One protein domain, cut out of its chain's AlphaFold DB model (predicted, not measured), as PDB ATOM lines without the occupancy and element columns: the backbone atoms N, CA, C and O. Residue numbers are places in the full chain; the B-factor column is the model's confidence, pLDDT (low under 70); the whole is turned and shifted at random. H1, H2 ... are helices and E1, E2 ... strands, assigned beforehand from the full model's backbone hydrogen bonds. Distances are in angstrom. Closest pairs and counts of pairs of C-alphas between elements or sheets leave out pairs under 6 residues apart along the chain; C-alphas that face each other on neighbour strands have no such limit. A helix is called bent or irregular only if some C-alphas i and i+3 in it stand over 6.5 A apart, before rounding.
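Overview. This is residues 4 to 46 and 196 to 240 of the 240 residues of an uncharacterized protein of Bacteroides xylanisolvens (UniProt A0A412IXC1). A slender two-stranded hairpin, E1 and E2, makes one end of a long, flat outline, and a loose cluster of four helices, H2 to H5, makes the other. Between these ends lie the short helix H1 and the winding stretch of residues 11 to 28, which has no named element. The printed part has 88 residues with five named helices and two named strands, in the order H1 E1 E2 H2 H3 H4 H5, and the class is mixed, helices and strands. The sheet has the order E1 - E2 and is antiparallel. The whole is loose, with a radius of gyration of the C-alphas of 16.8 A, and the C-alphas span 56 by 34 by 18 A.

Along the chain. Find C-alpha 29 at (-1.060, 28.692, 46.300); from there E1 runs over residues 29 to 34, 15.9 A long. E2, residues 37 to 42, comes back over 16.4 A. H1 is at residues 4 to 10, 10.5 A, and starts at C-alpha 4, (-11.095, 48.590, 37.115). After the cut, look for H2 at residues 197 to 201, 6.1 A, and H3 at residues 209 to 220, 15.0 A. H3 is irregular: C-alphas 215 and 218 are 7.2 A apart. H4 covers residues 223 to 228, 8.4 A, and H5 covers residues 230 to 239, 14.4 A, ending at C-alpha 239, (-15.973, 32.735, 35.683).

Arrangement. Start at the hairpin, where E1 and E2 are antiparallel at 149 degrees between their directions. Look there for N 32 and O 39, and for N 39 and O 32, each pair 2.9 A apart and within hydrogen-bond range. Both strands are apart from H3, H4 and H5. H1 is apart from H2, H3, H4 and H5. In the cluster, H3 is close to but not clearly touching H2, with the closest C-alphas, those of Trp 198 and Trp 216, 6.5 A apart. H3 is likewise close but not clearly touching H4, about perpendicular at 77 degrees; the closest C-alphas, of Tyr 218 and Ile 226, are 7.0 A apart. H3 and H5 are close but not clearly touching, at a steep tilt of 58 degrees, opposite ways; the closest C-alphas, of Leu 213 and Lys 237, are 7.8 A apart. H4 and H5 only just touch, with 3 pairs of C-alphas within 8 A, and only at the corner; the closest C-alphas, of Ile 226 and Lys 233, are 5.8 A apart. Each O i to N i+4 pair is within hydrogen-bond range in H1, H2, H4 and H5; in H3, 6 of 8 are.

Size, cuts and confidence. The two C-alphas farthest apart, of Asn 35 and Lys 203, are 56.8 A apart. Residues 47 to 195 are not printed, and C-alphas 46 and 196 are 28.3 A apart across this cut. The link from H1 to E1 is long, with 18 residues. The model's pLDDT is under 70 at residues 4 to 13, 45 to 46, 196 and 240.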
ATOM      1  N   LEU A   4     -11.890  49.764  37.478       55.59
ATOM      2  CA  LEU A   4     -11.095  48.590  37.115       55.59
ATOM      3  C   LEU A   4     -10.380  47.942  38.309       55.59
ATOM      4  O   LEU A   4     -10.269  46.720  38.371       55.59
ATOM      5  N   GLU A   5      -9.946  48.739  39.280       56.22
ATOM      6  CA  GLU A   5      -9.177  48.263  40.428       56.22
ATOM      7  C   GLU A   5     -10.059  47.491  41.422       56.22
ATOM      8  O   GLU A   5      -9.713  46.379  41.823       56.22
ATOM      9  N   TRP A   6     -11.254  48.009  41.728       60.69
ATOM     10  CA  TRP A   6     -12.225  47.336  42.603       60.69
ATOM     11  C   TRP A   6     -12.640  45.970  42.042       60.69
ATOM     12  O   TRP A   6     -12.639  44.956  42.745       60.69
ATOM     13  N   PHE A   7     -12.919  45.926  40.737       62.41
ATOM     14  CA  PHE A   7     -13.344  44.706  40.055       62.41
ATOM     15  C   PHE A   7     -12.214  43.688  39.883       62.41
ATOM     16  O   PHE A   7     -12.464  42.488  39.973       62.41
ATOM     17  N   SER A   8     -10.967  44.141  39.726       55.69
ATOM     18  CA  SER A   8      -9.804  43.250  39.649       55.69
ATOM     19  C   SER A   8      -9.532  42.473  40.946       55.69
ATOM     20  O   SER A   8      -8.971  41.379  40.890       55.69
ATOM     21  N   ARG A   9      -9.942  43.003  42.111       57.34
ATOM     22  CA  ARG A   9      -9.648  42.400  43.423       57.34
ATOM     23  C   ARG A   9     -10.816  41.617  44.020       57.34
ATOM     24  O   ARG A   9     -10.564  40.620  44.695       57.34
ATOM     25  N   HIS A  10     -12.066  42.015  43.775       62.53
ATOM     26  CA  HIS A  10     -13.205  41.493  44.550       62.53
ATOM     27  C   HIS A  10     -14.341  40.867  43.728       62.53
ATOM     28  O   HIS A  10     -15.170  40.159  44.296       62.53
ATOM     29  N   ALA A  11     -14.374  41.075  42.406       63.00
ATOM     30  CA  ALA A  11     -15.535  40.707  41.587       63.00
ATOM     31  C   ALA A  11     -15.412  39.378  40.820       63.00
ATOM     32  O   ALA A  11     -16.380  38.914  40.224       63.00
ATOM     33  N   ILE A  12     -14.223  38.773  40.803       69.00
ATOM     34  CA  ILE A  12     -13.972  37.463  40.196       69.00
ATOM     35  C   ILE A  12     -13.512  36.544  41.325       69.00
ATOM     36  O   ILE A  12     -12.566  36.881  42.038       69.00
ATOM     37  N   LEU A  13     -14.213  35.426  41.543       67.56
ATOM     38  CA  LEU A  13     -14.016  34.580  42.731       67.56
ATOM     39  C   LEU A  13     -12.890  33.544  42.590       67.56
ATOM     40  O   LEU A  13     -12.470  32.977  43.595       67.56
ATOM     41  N   ASN A  14     -12.391  33.299  41.378       74.81
ATOM     42  CA  ASN A  14     -11.318  32.337  41.109       74.81
ATOM     43  C   ASN A  14      -9.938  33.023  40.970       74.81
ATOM     44  O   ASN A  14      -9.727  34.144  41.439       74.81
ATOM     45  N   ASP A  15      -8.976  32.329  40.364       78.19
ATOM     46  CA  ASP A  15      -7.602  32.785  40.112       78.19
ATOM     47  C   ASP A  15      -7.482  33.744  38.909       78.19
ATOM     48  O   ASP A  15      -6.389  34.180  38.539       78.19
ATOM     49  N   GLU A  16      -8.597  34.099  38.271       81.19
ATOM     50  CA  GLU A  16      -8.614  35.025  37.150       81.19
ATOM     51  C   GLU A  16      -8.766  36.485  37.574       81.19
ATOM     52  O   GLU A  16      -9.156  36.822  38.692       81.19
ATOM     53  N   THR A  17      -8.456  37.371  36.630       77.19
ATOM     54  CA  THR A  17      -8.655  38.811  36.766       77.19
ATOM     55  C   THR A  17      -9.444  39.343  35.569       77.19
ATOM     56  O   THR A  17      -9.837  38.597  34.669       77.19
ATOM     57  N   VAL A  18      -9.697  40.652  35.557       73.44
ATOM     58  CA  VAL A  18     -10.296  41.342  34.404       73.44
ATOM     59  C   VAL A  18      -9.334  41.436  33.206       73.44
ATOM     60  O   VAL A  18      -9.766  41.788  32.112       73.44
ATOM     61  N   PHE A  19      -8.050  41.113  33.394       77.44
ATOM     62  CA  PHE A  19      -7.032  41.066  32.345       77.44
ATOM     63  C   PHE A  19      -6.672  39.608  32.047       77.44
ATOM     64  O   PHE A  19      -6.306  38.855  32.948       77.44
ATOM     65  N   ASN A  20      -6.743  39.196  30.783       78.31
ATOM     66  CA  ASN A  20      -6.537  37.793  30.400       78.31
ATOM     67  C   ASN A  20      -5.103  37.308  30.665       78.31
ATOM     68  O   ASN A  20      -4.871  36.121  30.896       78.31
ATOM     69  N   GLU A  21      -4.148  38.233  30.629       85.00
ATOM     70  CA  GLU A  21      -2.715  38.005  30.778       85.00
ATOM     71  C   GLU A  21      -2.271  38.011  32.247       85.00
ATOM     72  O   GLU A  21      -1.144  37.621  32.549       85.00
ATOM     73  N   ILE A  22      -3.144  38.447  33.163       82.44
ATOM     74  CA  ILE A  22      -2.845  38.561  34.591       82.44
ATOM     75  C   ILE A  22      -3.680  37.534  35.353       82.44
ATOM     76  O   ILE A  22      -4.912  37.550  35.327       82.44
ATOM     77  N   LYS A  23      -2.986  36.650  36.068       81.75
ATOM     78  CA  LYS A  23      -3.574  35.674  36.988       81.75
ATOM     79  C   LYS A  23      -3.268  36.068  38.427       81.75
ATOM     80  O   LYS A  23      -2.245  36.693  38.709       81.75
ATOM     81  N   ARG A  24      -4.151  35.678  39.337       83.75
ATOM     82  CA  ARG A  24      -4.025  35.875  40.777       83.75
ATOM     83  C   ARG A  24      -3.830  34.517  41.437       83.75
ATOM     84  O   ARG A  24      -4.590  33.601  41.168       83.75
ATOM     85  N   LEU A  25      -2.852  34.394  42.328       85.62
ATOM     86  CA  LEU A  25      -2.703  33.175  43.129       85.62
ATOM     87  C   LEU A  25      -3.933  32.972  44.013       85.62
ATOM     88  O   LEU A  25      -4.417  33.926  44.630       85.62
ATOM     89  N   SER A  26      -4.406  31.732  44.111       81.69
ATOM     90  CA  SER A  26      -5.364  31.386  45.157       81.69
ATOM     91  C   SER A  26      -4.703  31.544  46.537       81.69
ATOM     92  O   SER A  26      -3.478  31.487  46.671       81.69
ATOM     93  N   GLY A  27      -5.509  31.713  47.589       77.56
ATOM     94  CA  GLY A  27      -4.996  31.729  48.967       77.56
ATOM     95  C   GLY A  27      -4.318  30.416  49.389       77.56
ATOM     96  O   GLY A  27      -3.604  30.382  50.386       77.56
ATOM     97  N   GLU A  28      -4.517  29.352  48.609       84.25
ATOM     98  CA  GLU A  28      -3.933  28.023  48.786       84.25
ATOM     99  C   GLU A  28      -2.719  27.807  47.878       84.25
ATOM    100  O   GLU A  28      -2.229  26.695  47.778       84.25
ATOM    101  N   GLN A  29      -2.191  28.833  47.215       88.75
ATOM    102  CA  GLN A  29      -1.060  28.692  46.300       88.75
ATOM    103  C   GLN A  29       0.132  29.541  46.730       88.75
ATOM    104  O   GLN A  29      -0.002  30.633  47.280       88.75
ATOM    105  N   CYS A  30       1.336  29.064  46.416       90.88
ATOM    106  CA  CYS A  30       2.549  29.871  46.474       90.88
ATOM    107  C   CYS A  30       3.385  29.742  45.201       90.88
ATOM    108  O   CYS A  30       3.309  28.752  44.469       90.88
ATOM    109  N   ILE A  31       4.222  30.751  44.955       93.62
ATOM    110  CA  ILE A  31       5.261  30.682  43.930       93.62
ATOM    111  C   ILE A  31       6.485  30.013  44.551       93.62
ATOM    112  O   ILE A  31       7.073  30.519  45.507       93.62
ATOM    113  N   GLN A  32       6.887  28.881  43.984       94.88
ATOM    114  CA  GLN A  32       8.138  28.210  44.302       94.88
ATOM    115  C   GLN A  32       9.163  28.526  43.215       94.88
ATOM    116  O   GLN A  32       8.889  28.292  42.041       94.88
ATOM    117  N   ILE A  33      10.339  29.026  43.603       96.00
ATOM    118  CA  ILE A  33      11.458  29.286  42.690       96.00
ATOM    119  C   ILE A  33      12.583  28.296  43.000       96.00
ATOM    120  O   ILE A  33      13.091  28.263  44.120       96.00
ATOM    121  N   ILE A  34      12.961  27.476  42.019       95.38
ATOM    122  CA  ILE A  34      14.076  26.523  42.095       95.38
ATOM    123  C   ILE A  34      14.892  26.657  40.810       95.38
ATOM    124  O   ILE A  34      14.336  26.548  39.723       95.38
ATOM    125  N   ASN A  35      16.212  26.844  40.928       94.88
ATOM    126  CA  ASN A  35      17.130  26.958  39.785       94.88
ATOM    127  C   ASN A  35      16.652  27.978  38.729       94.88
ATOM    128  O   ASN A  35      16.570  27.652  37.547       94.88
ATOM    129  N   ASP A  36      16.273  29.179  39.177       93.69
ATOM    130  CA  ASP A  36      15.747  30.274  38.342       93.69
ATOM    131  C   ASP A  36      14.472  29.941  37.542       93.69
ATOM    132  O   ASP A  36      14.060  30.696  36.663       93.69
ATOM    133  N   GLN A  37      13.803  28.831  37.863       94.62
ATOM    134  CA  GLN A  37      12.492  28.476  37.330       94.62
ATOM    135  C   GLN A  37      11.436  28.643  38.412       94.62
ATOM    136  O   GLN A  37      11.632  28.212  39.550       94.62
ATOM    137  N   PHE A  38      10.307  29.255  38.052       94.00
ATOM    138  CA  PHE A  38       9.165  29.368  38.948       94.00
ATOM    139  C   PHE A  38       8.094  28.330  38.607       94.00
ATOM    140  O   PHE A  38       7.868  27.992  37.444       94.00
ATOM    141  N   SER A  39       7.406  27.852  39.637       93.94
ATOM    142  CA  SER A  39       6.223  27.003  39.529       93.94
ATOM    143  C   SER A  39       5.198  27.412  40.578       93.94
ATOM    144  O   SER A  39       5.574  27.829  41.675       93.94
ATOM    145  N   ILE A  40       3.915  27.254  40.265       93.12
ATOM    146  CA  ILE A  40       2.846  27.406  41.253       93.12
ATOM    147  C   ILE A  40       2.704  26.095  42.017       93.12
ATOM    148  O   ILE A  40       2.613  25.025  41.412       93.12
ATOM    149  N   LYS A  41       2.707  26.178  43.345       92.19
ATOM    150  CA  LYS A  41       2.550  25.033  44.235       92.19
ATOM    151  C   LYS A  41       1.319  25.218  45.107       92.19
ATOM    152  O   LYS A  41       1.182  26.247  45.762       92.19
ATOM    153  N   GLU A  42       0.493  24.180  45.171       90.19
ATOM    154  CA  GLU A  42      -0.607  24.096  46.128       90.19
ATOM    155  C   GLU A  42      -0.057  23.908  47.551       90.19
ATOM    156  O   GLU A  42       0.670  22.957  47.872       90.19
ATOM    157  N   LEU A  43      -0.410  24.850  48.409       83.25
ATOM    158  CA  LEU A  43      -0.372  24.774  49.850       83.25
ATOM    159  C   LEU A  43      -1.663  24.080  50.273       83.25
ATOM    160  O   LEU A  43      -2.729  24.684  50.283       83.25
ATOM    161  N   GLY A  44      -1.579  22.803  50.642       70.69
ATOM    162  CA  GLY A  44      -2.691  22.141  51.316       70.69
ATOM    163  C   GLY A  44      -2.951  22.844  52.645       70.69
ATOM    164  O   GLY A  44      -2.333  22.494  53.652       70.69
ATOM    165  N   LEU A  45      -3.815  23.859  52.649       64.81
ATOM    166  CA  LEU A  45      -4.228  24.503  53.880       64.81
ATOM    167  C   LEU A  45      -5.062  23.485  54.657       64.81
ATOM    168  O   LEU A  45      -6.009  22.911  54.112       64.81
ATOM    169  N   PRO A  46      -4.734  23.220  55.930       61.62
ATOM    170  CA  PRO A  46      -5.552  22.366  56.764       61.62
ATOM    171  C   PRO A  46      -6.806  23.147  57.169       61.62
ATOM    172  O   PRO A  46      -6.939  23.575  58.314       61.62
ATOM    173  N   THR A 196     -28.133  38.286  55.662       66.88
ATOM    174  CA  THR A 196     -28.294  38.991  54.397       66.88
ATOM    175  C   THR A 196     -29.786  39.105  54.121       66.88
ATOM    176  O   THR A 196     -30.442  38.105  53.836       66.88
ATOM    177  N   ASP A 197     -30.313  40.326  54.161       70.19
ATOM    178  CA  ASP A 197     -31.703  40.663  53.829       70.19
ATOM    179  C   ASP A 197     -32.220  39.984  52.552       70.19
ATOM    180  O   ASP A 197     -33.407  39.694  52.413       70.19
ATOM    181  N   TRP A 198     -31.328  39.760  51.587       75.75
ATOM    182  CA  TRP A 198     -31.650  39.070  50.349       75.75
ATOM    183  C   TRP A 198     -32.054  37.612  50.578       75.75
ATOM    184  O   TRP A 198     -33.100  37.197  50.083       75.75
ATOM    185  N   ILE A 199     -31.277  36.843  51.351       71.62
ATOM    186  CA  ILE A 199     -31.554  35.416  51.553       71.62
ATOM    187  C   ILE A 199     -32.783  35.204  52.434       71.62
ATOM    188  O   ILE A 199     -33.585  34.321  52.158       71.62
ATOM    189  N   THR A 200     -33.004  36.070  53.429       72.75
ATOM    190  CA  THR A 200     -34.208  36.024  54.275       72.75
ATOM    191  C   THR A 200     -35.474  36.403  53.502       72.75
ATOM    192  O   THR A 200     -36.555  35.881  53.782       72.75
ATOM    193  N   LYS A 201     -35.365  37.273  52.487       79.31
ATOM    194  CA  LYS A 201     -36.460  37.583  51.548       79.31
ATOM    195  C   LYS A 201     -36.615  36.525  50.450       79.31
ATOM    196  O   LYS A 201     -37.704  36.407  49.879       79.31
ATOM    197  N   CYS A 202     -35.571  35.751  50.153       76.88
ATOM    198  CA  CYS A 202     -35.605  34.682  49.166       76.88
ATOM    199  C   CYS A 202     -36.355  33.464  49.725       76.88
ATOM    200  O   CYS A 202     -35.804  32.616  50.413       76.88
ATOM    201  N   LYS A 203     -37.650  33.359  49.415       79.12
ATOM    202  CA  LYS A 203     -38.511  32.241  49.848       79.12
ATOM    203  C   LYS A 203     -38.365  30.982  48.979       79.12
ATOM    204  O   LYS A 203     -39.358  30.301  48.728       79.12
ATOM    205  N   LYS A 204     -37.173  30.723  48.440       80.06
ATOM    206  CA  LYS A 204     -36.904  29.578  47.561       80.06
ATOM    207  C   LYS A 204     -35.990  28.583  48.259       80.06
ATOM    208  O   LYS A 204     -34.990  28.981  48.844       80.06
ATOM    209  N   ASP A 205     -36.298  27.299  48.108       78.25
ATOM    210  CA  ASP A 205     -35.456  26.210  48.618       78.25
ATOM    211  C   ASP A 205     -34.194  25.997  47.764       78.25
ATOM    212  O   ASP A 205     -33.203  25.441  48.230       78.25
ATOM    213  N   VAL A 206     -34.227  26.437  46.501       82.31
ATOM    214  CA  VAL A 206     -33.115  26.353  45.546       82.31
ATOM    215  C   VAL A 206     -33.009  27.677  44.796       82.31
ATOM    216  O   VAL A 206     -34.021  28.221  44.355       82.31
ATOM    217  N   ILE A 207     -31.782  28.174  44.644       83.00
ATOM    218  CA  ILE A 207     -31.458  29.417  43.937       83.00
ATOM    219  C   ILE A 207     -30.488  29.075  42.805       83.00
ATOM    220  O   ILE A 207     -29.531  28.331  43.022       83.00
ATOM    221  N   THR A 208     -30.731  29.587  41.596       85.88
ATOM    222  CA  THR A 208     -29.782  29.415  40.481       85.88
ATOM    223  C   THR A 208     -28.605  30.390  40.583       85.88
ATOM    224  O   THR A 208     -28.680  31.406  41.274       85.88
ATOM    225  N   VAL A 209     -27.516  30.122  39.854       81.56
ATOM    226  CA  VAL A 209     -26.366  31.043  39.784       81.56
ATOM    227  C   VAL A 209     -26.799  32.423  39.277       81.56
ATOM    228  O   VAL A 209     -26.405  33.430  39.855       81.56
ATOM    229  N   GLU A 210     -27.665  32.495  38.260       85.75
ATOM    230  CA  GLU A 210     -28.233  33.763  37.780       85.75
ATOM    231  C   GLU A 210     -29.028  34.507  38.854       85.75
ATOM    232  O   GLU A 210     -28.878  35.717  39.004       85.75
ATOM    233  N   GLU A 211     -29.860  33.800  39.618       85.56
ATOM    234  CA  GLU A 211     -30.681  34.412  40.664       85.56
ATOM    235  C   GLU A 211     -29.831  34.944  41.823       85.56
ATOM    236  O   GLU A 211     -30.132  36.005  42.373       85.56
ATOM    237  N   PHE A 212     -28.750  34.241  42.170       84.88
ATOM    238  CA  PHE A 212     -27.746  34.719  43.118       84.88
ATOM    239  C   PHE A 212     -27.009  35.955  42.585       84.88
ATOM    240  O   PHE A 212     -26.859  36.954  43.296       84.88
ATOM    241  N   LEU A 213     -26.592  35.907  41.318       84.62
ATOM    242  CA  LEU A 213     -25.858  36.983  40.665       84.62
ATOM    243  C   LEU A 213     -26.662  38.283  40.606       84.62
ATOM    244  O   LEU A 213     -26.213  39.315  41.104       84.62
ATOM    245  N   ASP A 214     -27.863  38.219  40.031       83.25
ATOM    246  CA  ASP A 214     -28.722  39.385  39.826       83.25
ATOM    247  C   ASP A 214     -29.402  39.867  41.111       83.25
ATOM    248  O   ASP A 214     -29.752  41.048  41.213       83.25
ATOM    249  N   GLY A 215     -29.625  38.958  42.063       79.44
ATOM    250  CA  GLY A 215     -30.333  39.242  43.304       79.44
ATOM    251  C   GLY A 215     -29.446  39.779  44.427       79.44
ATOM    252  O   GLY A 215     -29.920  40.589  45.222       79.44
ATOM    253  N   TRP A 216     -28.184  39.348  44.501       80.62
ATOM    254  CA  TRP A 216     -27.290  39.695  45.608       80.62
ATOM    255  C   TRP A 216     -25.905  40.135  45.152       80.62
ATOM    256  O   TRP A 216     -25.453  41.210  45.545       80.62
ATOM    257  N   TYR A 217     -25.235  39.334  44.319       81.62
ATOM    258  CA  TYR A 217     -23.817  39.552  44.035       81.62
ATOM    259  C   TYR A 217     -23.571  40.903  43.359       81.62
ATOM    260  O   TYR A 217     -22.790  41.707  43.867       81.62
ATOM    261  N   TYR A 218     -24.283  41.210  42.272       83.25
ATOM    262  CA  TYR A 218     -24.089  42.476  41.564       83.25
ATOM    263  C   TYR A 218     -24.464  43.692  42.408       83.25
ATOM    264  O   TYR A 218     -23.769  44.703  42.354       83.25
ATOM    265  N   GLU A 219     -25.507  43.590  43.232       79.12
ATOM    266  CA  GLU A 219     -25.877  44.656  44.170       79.12
ATOM    267  C   GLU A 219     -24.767  44.899  45.201       79.12
ATOM    268  O   GLU A 219     -24.359  46.041  45.416       79.12
ATOM    269  N   SER A 220     -24.204  43.826  45.769       74.38
ATOM    270  CA  SER A 220     -23.095  43.909  46.730       74.38
ATOM    271  C   SER A 220     -21.810  44.496  46.128       74.38
ATOM    272  O   SER A 220     -21.009  45.090  46.846       74.38
ATOM    273  N   GLN A 221     -21.630  44.368  44.809       72.62
ATOM    274  CA  GLN A 221     -20.456  44.820  44.058       72.62
ATOM    275  C   GLN A 221     -20.694  46.140  43.299       72.62
ATOM    276  O   GLN A 221     -19.941  46.464  42.384       72.62
ATOM    277  N   ASN A 222     -21.711  46.926  43.679       75.62
ATOM    278  CA  ASN A 222     -22.109  48.176  43.019       75.62
ATOM    279  C   ASN A 222     -22.621  47.965  41.581       75.62
ATOM    280  O   ASN A 222     -21.952  48.271  40.587       75.62
ATOM    281  N   ARG A 223     -23.866  47.485  41.487       79.25
ATOM    282  CA  ARG A 223     -24.563  47.140  40.240       79.25
ATOM    283  C   ARG A 223     -24.492  48.212  39.161       79.25
ATOM    284  O   ARG A 223     -24.314  47.872  37.998       79.25
ATOM    285  N   ASN A 224     -24.572  49.489  39.532       79.31
ATOM    286  CA  ASN A 224     -24.502  50.596  38.575       79.31
ATOM    287  C   ASN A 224     -23.204  50.569  37.761       79.31
ATOM    288  O   ASN A 224     -23.207  50.868  36.569       79.31
ATOM    289  N   ILE A 225     -22.096  50.191  38.398       75.88
ATOM    290  CA  ILE A 225     -20.819  50.053  37.711       75.88
ATOM    291  C   ILE A 225     -20.855  48.823  36.802       75.88
ATOM    292  O   ILE A 225     -20.523  48.935  35.631       75.88
ATOM    293  N   ILE A 226     -21.324  47.677  37.294       78.12
ATOM    294  CA  ILE A 226     -21.389  46.424  36.519       78.12
ATOM    295  C   ILE A 226     -22.246  46.581  35.265       78.12
ATOM    296  O   ILE A 226     -21.830  46.207  34.172       78.12
ATOM    297  N   ASP A 227     -23.427  47.173  35.413       82.56
ATOM    298  CA  ASP A 227     -24.362  47.387  34.313       82.56
ATOM    299  C   ASP A 227     -23.826  48.415  33.295       82.56
ATOM    300  O   ASP A 227     -24.221  48.383  32.130       82.56
ATOM    301  N   SER A 228     -22.872  49.270  33.692       82.44
ATOM    302  CA  SER A 228     -22.168  50.185  32.780       82.44
ATOM    303  C   SER A 228     -21.107  49.487  31.913       82.44
ATOM    304  O   SER A 228     -20.674  50.066  30.916       82.44
ATOM    305  N   TYR A 229     -20.702  48.253  32.247       81.19
ATOM    306  CA  TYR A 229     -19.691  47.477  31.517       81.19
ATOM    307  C   TYR A 229     -20.211  46.059  31.191       81.19
ATOM    308  O   TYR A 229     -19.909  45.103  31.908       81.19
ATOM    309  N   PRO A 230     -20.966  45.879  30.088       82.50
ATOM    310  CA  PRO A 230     -21.560  44.588  29.723       82.50
ATOM    311  C   PRO A 230     -20.552  43.437  29.605       82.50
ATOM    312  O   PRO A 230     -20.851  42.318  30.022       82.50
ATOM    313  N   ASP A 231     -19.349  43.718  29.101       81.69
ATOM    314  CA  ASP A 231     -18.282  42.720  28.962       81.69
ATOM    315  C   ASP A 231     -17.768  42.240  30.327       81.69
ATOM    316  O   ASP A 231     -17.539  41.049  30.517       81.69
ATOM    317  N   LEU A 232     -17.671  43.140  31.311       77.25
ATOM    318  CA  LEU A 232     -17.323  42.798  32.692       77.25
ATOM    319  C   LEU A 232     -18.410  41.924  33.328       77.25
ATOM    320  O   LEU A 232     -18.101  40.917  33.961       77.25
ATOM    321  N   LYS A 233     -19.685  42.268  33.119       79.50
ATOM    322  CA  LYS A 233     -20.821  41.475  33.610       79.50
ATOM    323  C   LYS A 233     -20.826  40.062  33.021       79.50
ATOM    324  O   LYS A 233     -21.032  39.089  33.747       79.50
ATOM    325  N   LEU A 234     -20.574  39.940  31.717       82.81
ATOM    326  CA  LEU A 234     -20.457  38.648  31.044       82.81
ATOM    327  C   LEU A 234     -19.253  37.851  31.565       82.81
ATOM    328  O   LEU A 234     -19.381  36.654  31.818       82.81
ATOM    329  N   HIS A 235     -18.112  38.513  31.765       79.06
ATOM    330  CA  HIS A 235     -16.900  37.888  32.289       79.06
ATOM    331  C   HIS A 235     -17.112  37.324  33.695       79.06
ATOM    332  O   HIS A 235     -16.813  36.157  33.924       79.06
ATOM    333  N   ILE A 236     -17.721  38.090  34.606       77.31
ATOM    334  CA  ILE A 236     -18.080  37.607  35.951       77.31
ATOM    335  C   ILE A 236     -18.984  36.372  35.852       77.31
ATOM    336  O   ILE A 236     -18.715  35.362  36.496       77.31
ATOM    337  N   LYS A 237     -20.018  36.415  34.999       79.88
ATOM    338  CA  LYS A 237     -20.959  35.298  34.830       79.88
ATOM    339  C   LYS A 237     -20.287  34.004  34.349       79.88
ATOM    340  O   LYS A 237     -20.697  32.931  34.766       79.88
ATOM    341  N   ILE A 238     -19.311  34.090  33.445       79.38
ATOM    342  CA  ILE A 238     -18.631  32.910  32.876       79.38
ATOM    343  C   ILE A 238     -17.618  32.303  33.863       79.38
ATOM    344  O   ILE A 238     -17.267  31.131  33.729       79.38
ATOM    345  N   ARG A 239     -17.108  33.096  34.814       72.19
ATOM    346  CA  ARG A 239     -15.973  32.735  35.683       72.19
ATOM    347  C   ARG A 239     -16.354  32.425  37.136       72.19
ATOM    348  O   ARG A 239     -15.458  32.152  37.935       72.19
ATOM    349  N   LEU A 240     -17.645  32.456  37.457       65.25
ATOM    350  CA  LEU A 240     -18.238  31.907  38.681       65.25
ATOM    351  C   LEU A 240     -18.598  30.434  38.493       65.25
ATOM    352  O   LEU A 240     -18.357  29.664  39.447       65.25
TER     353      LEU A 240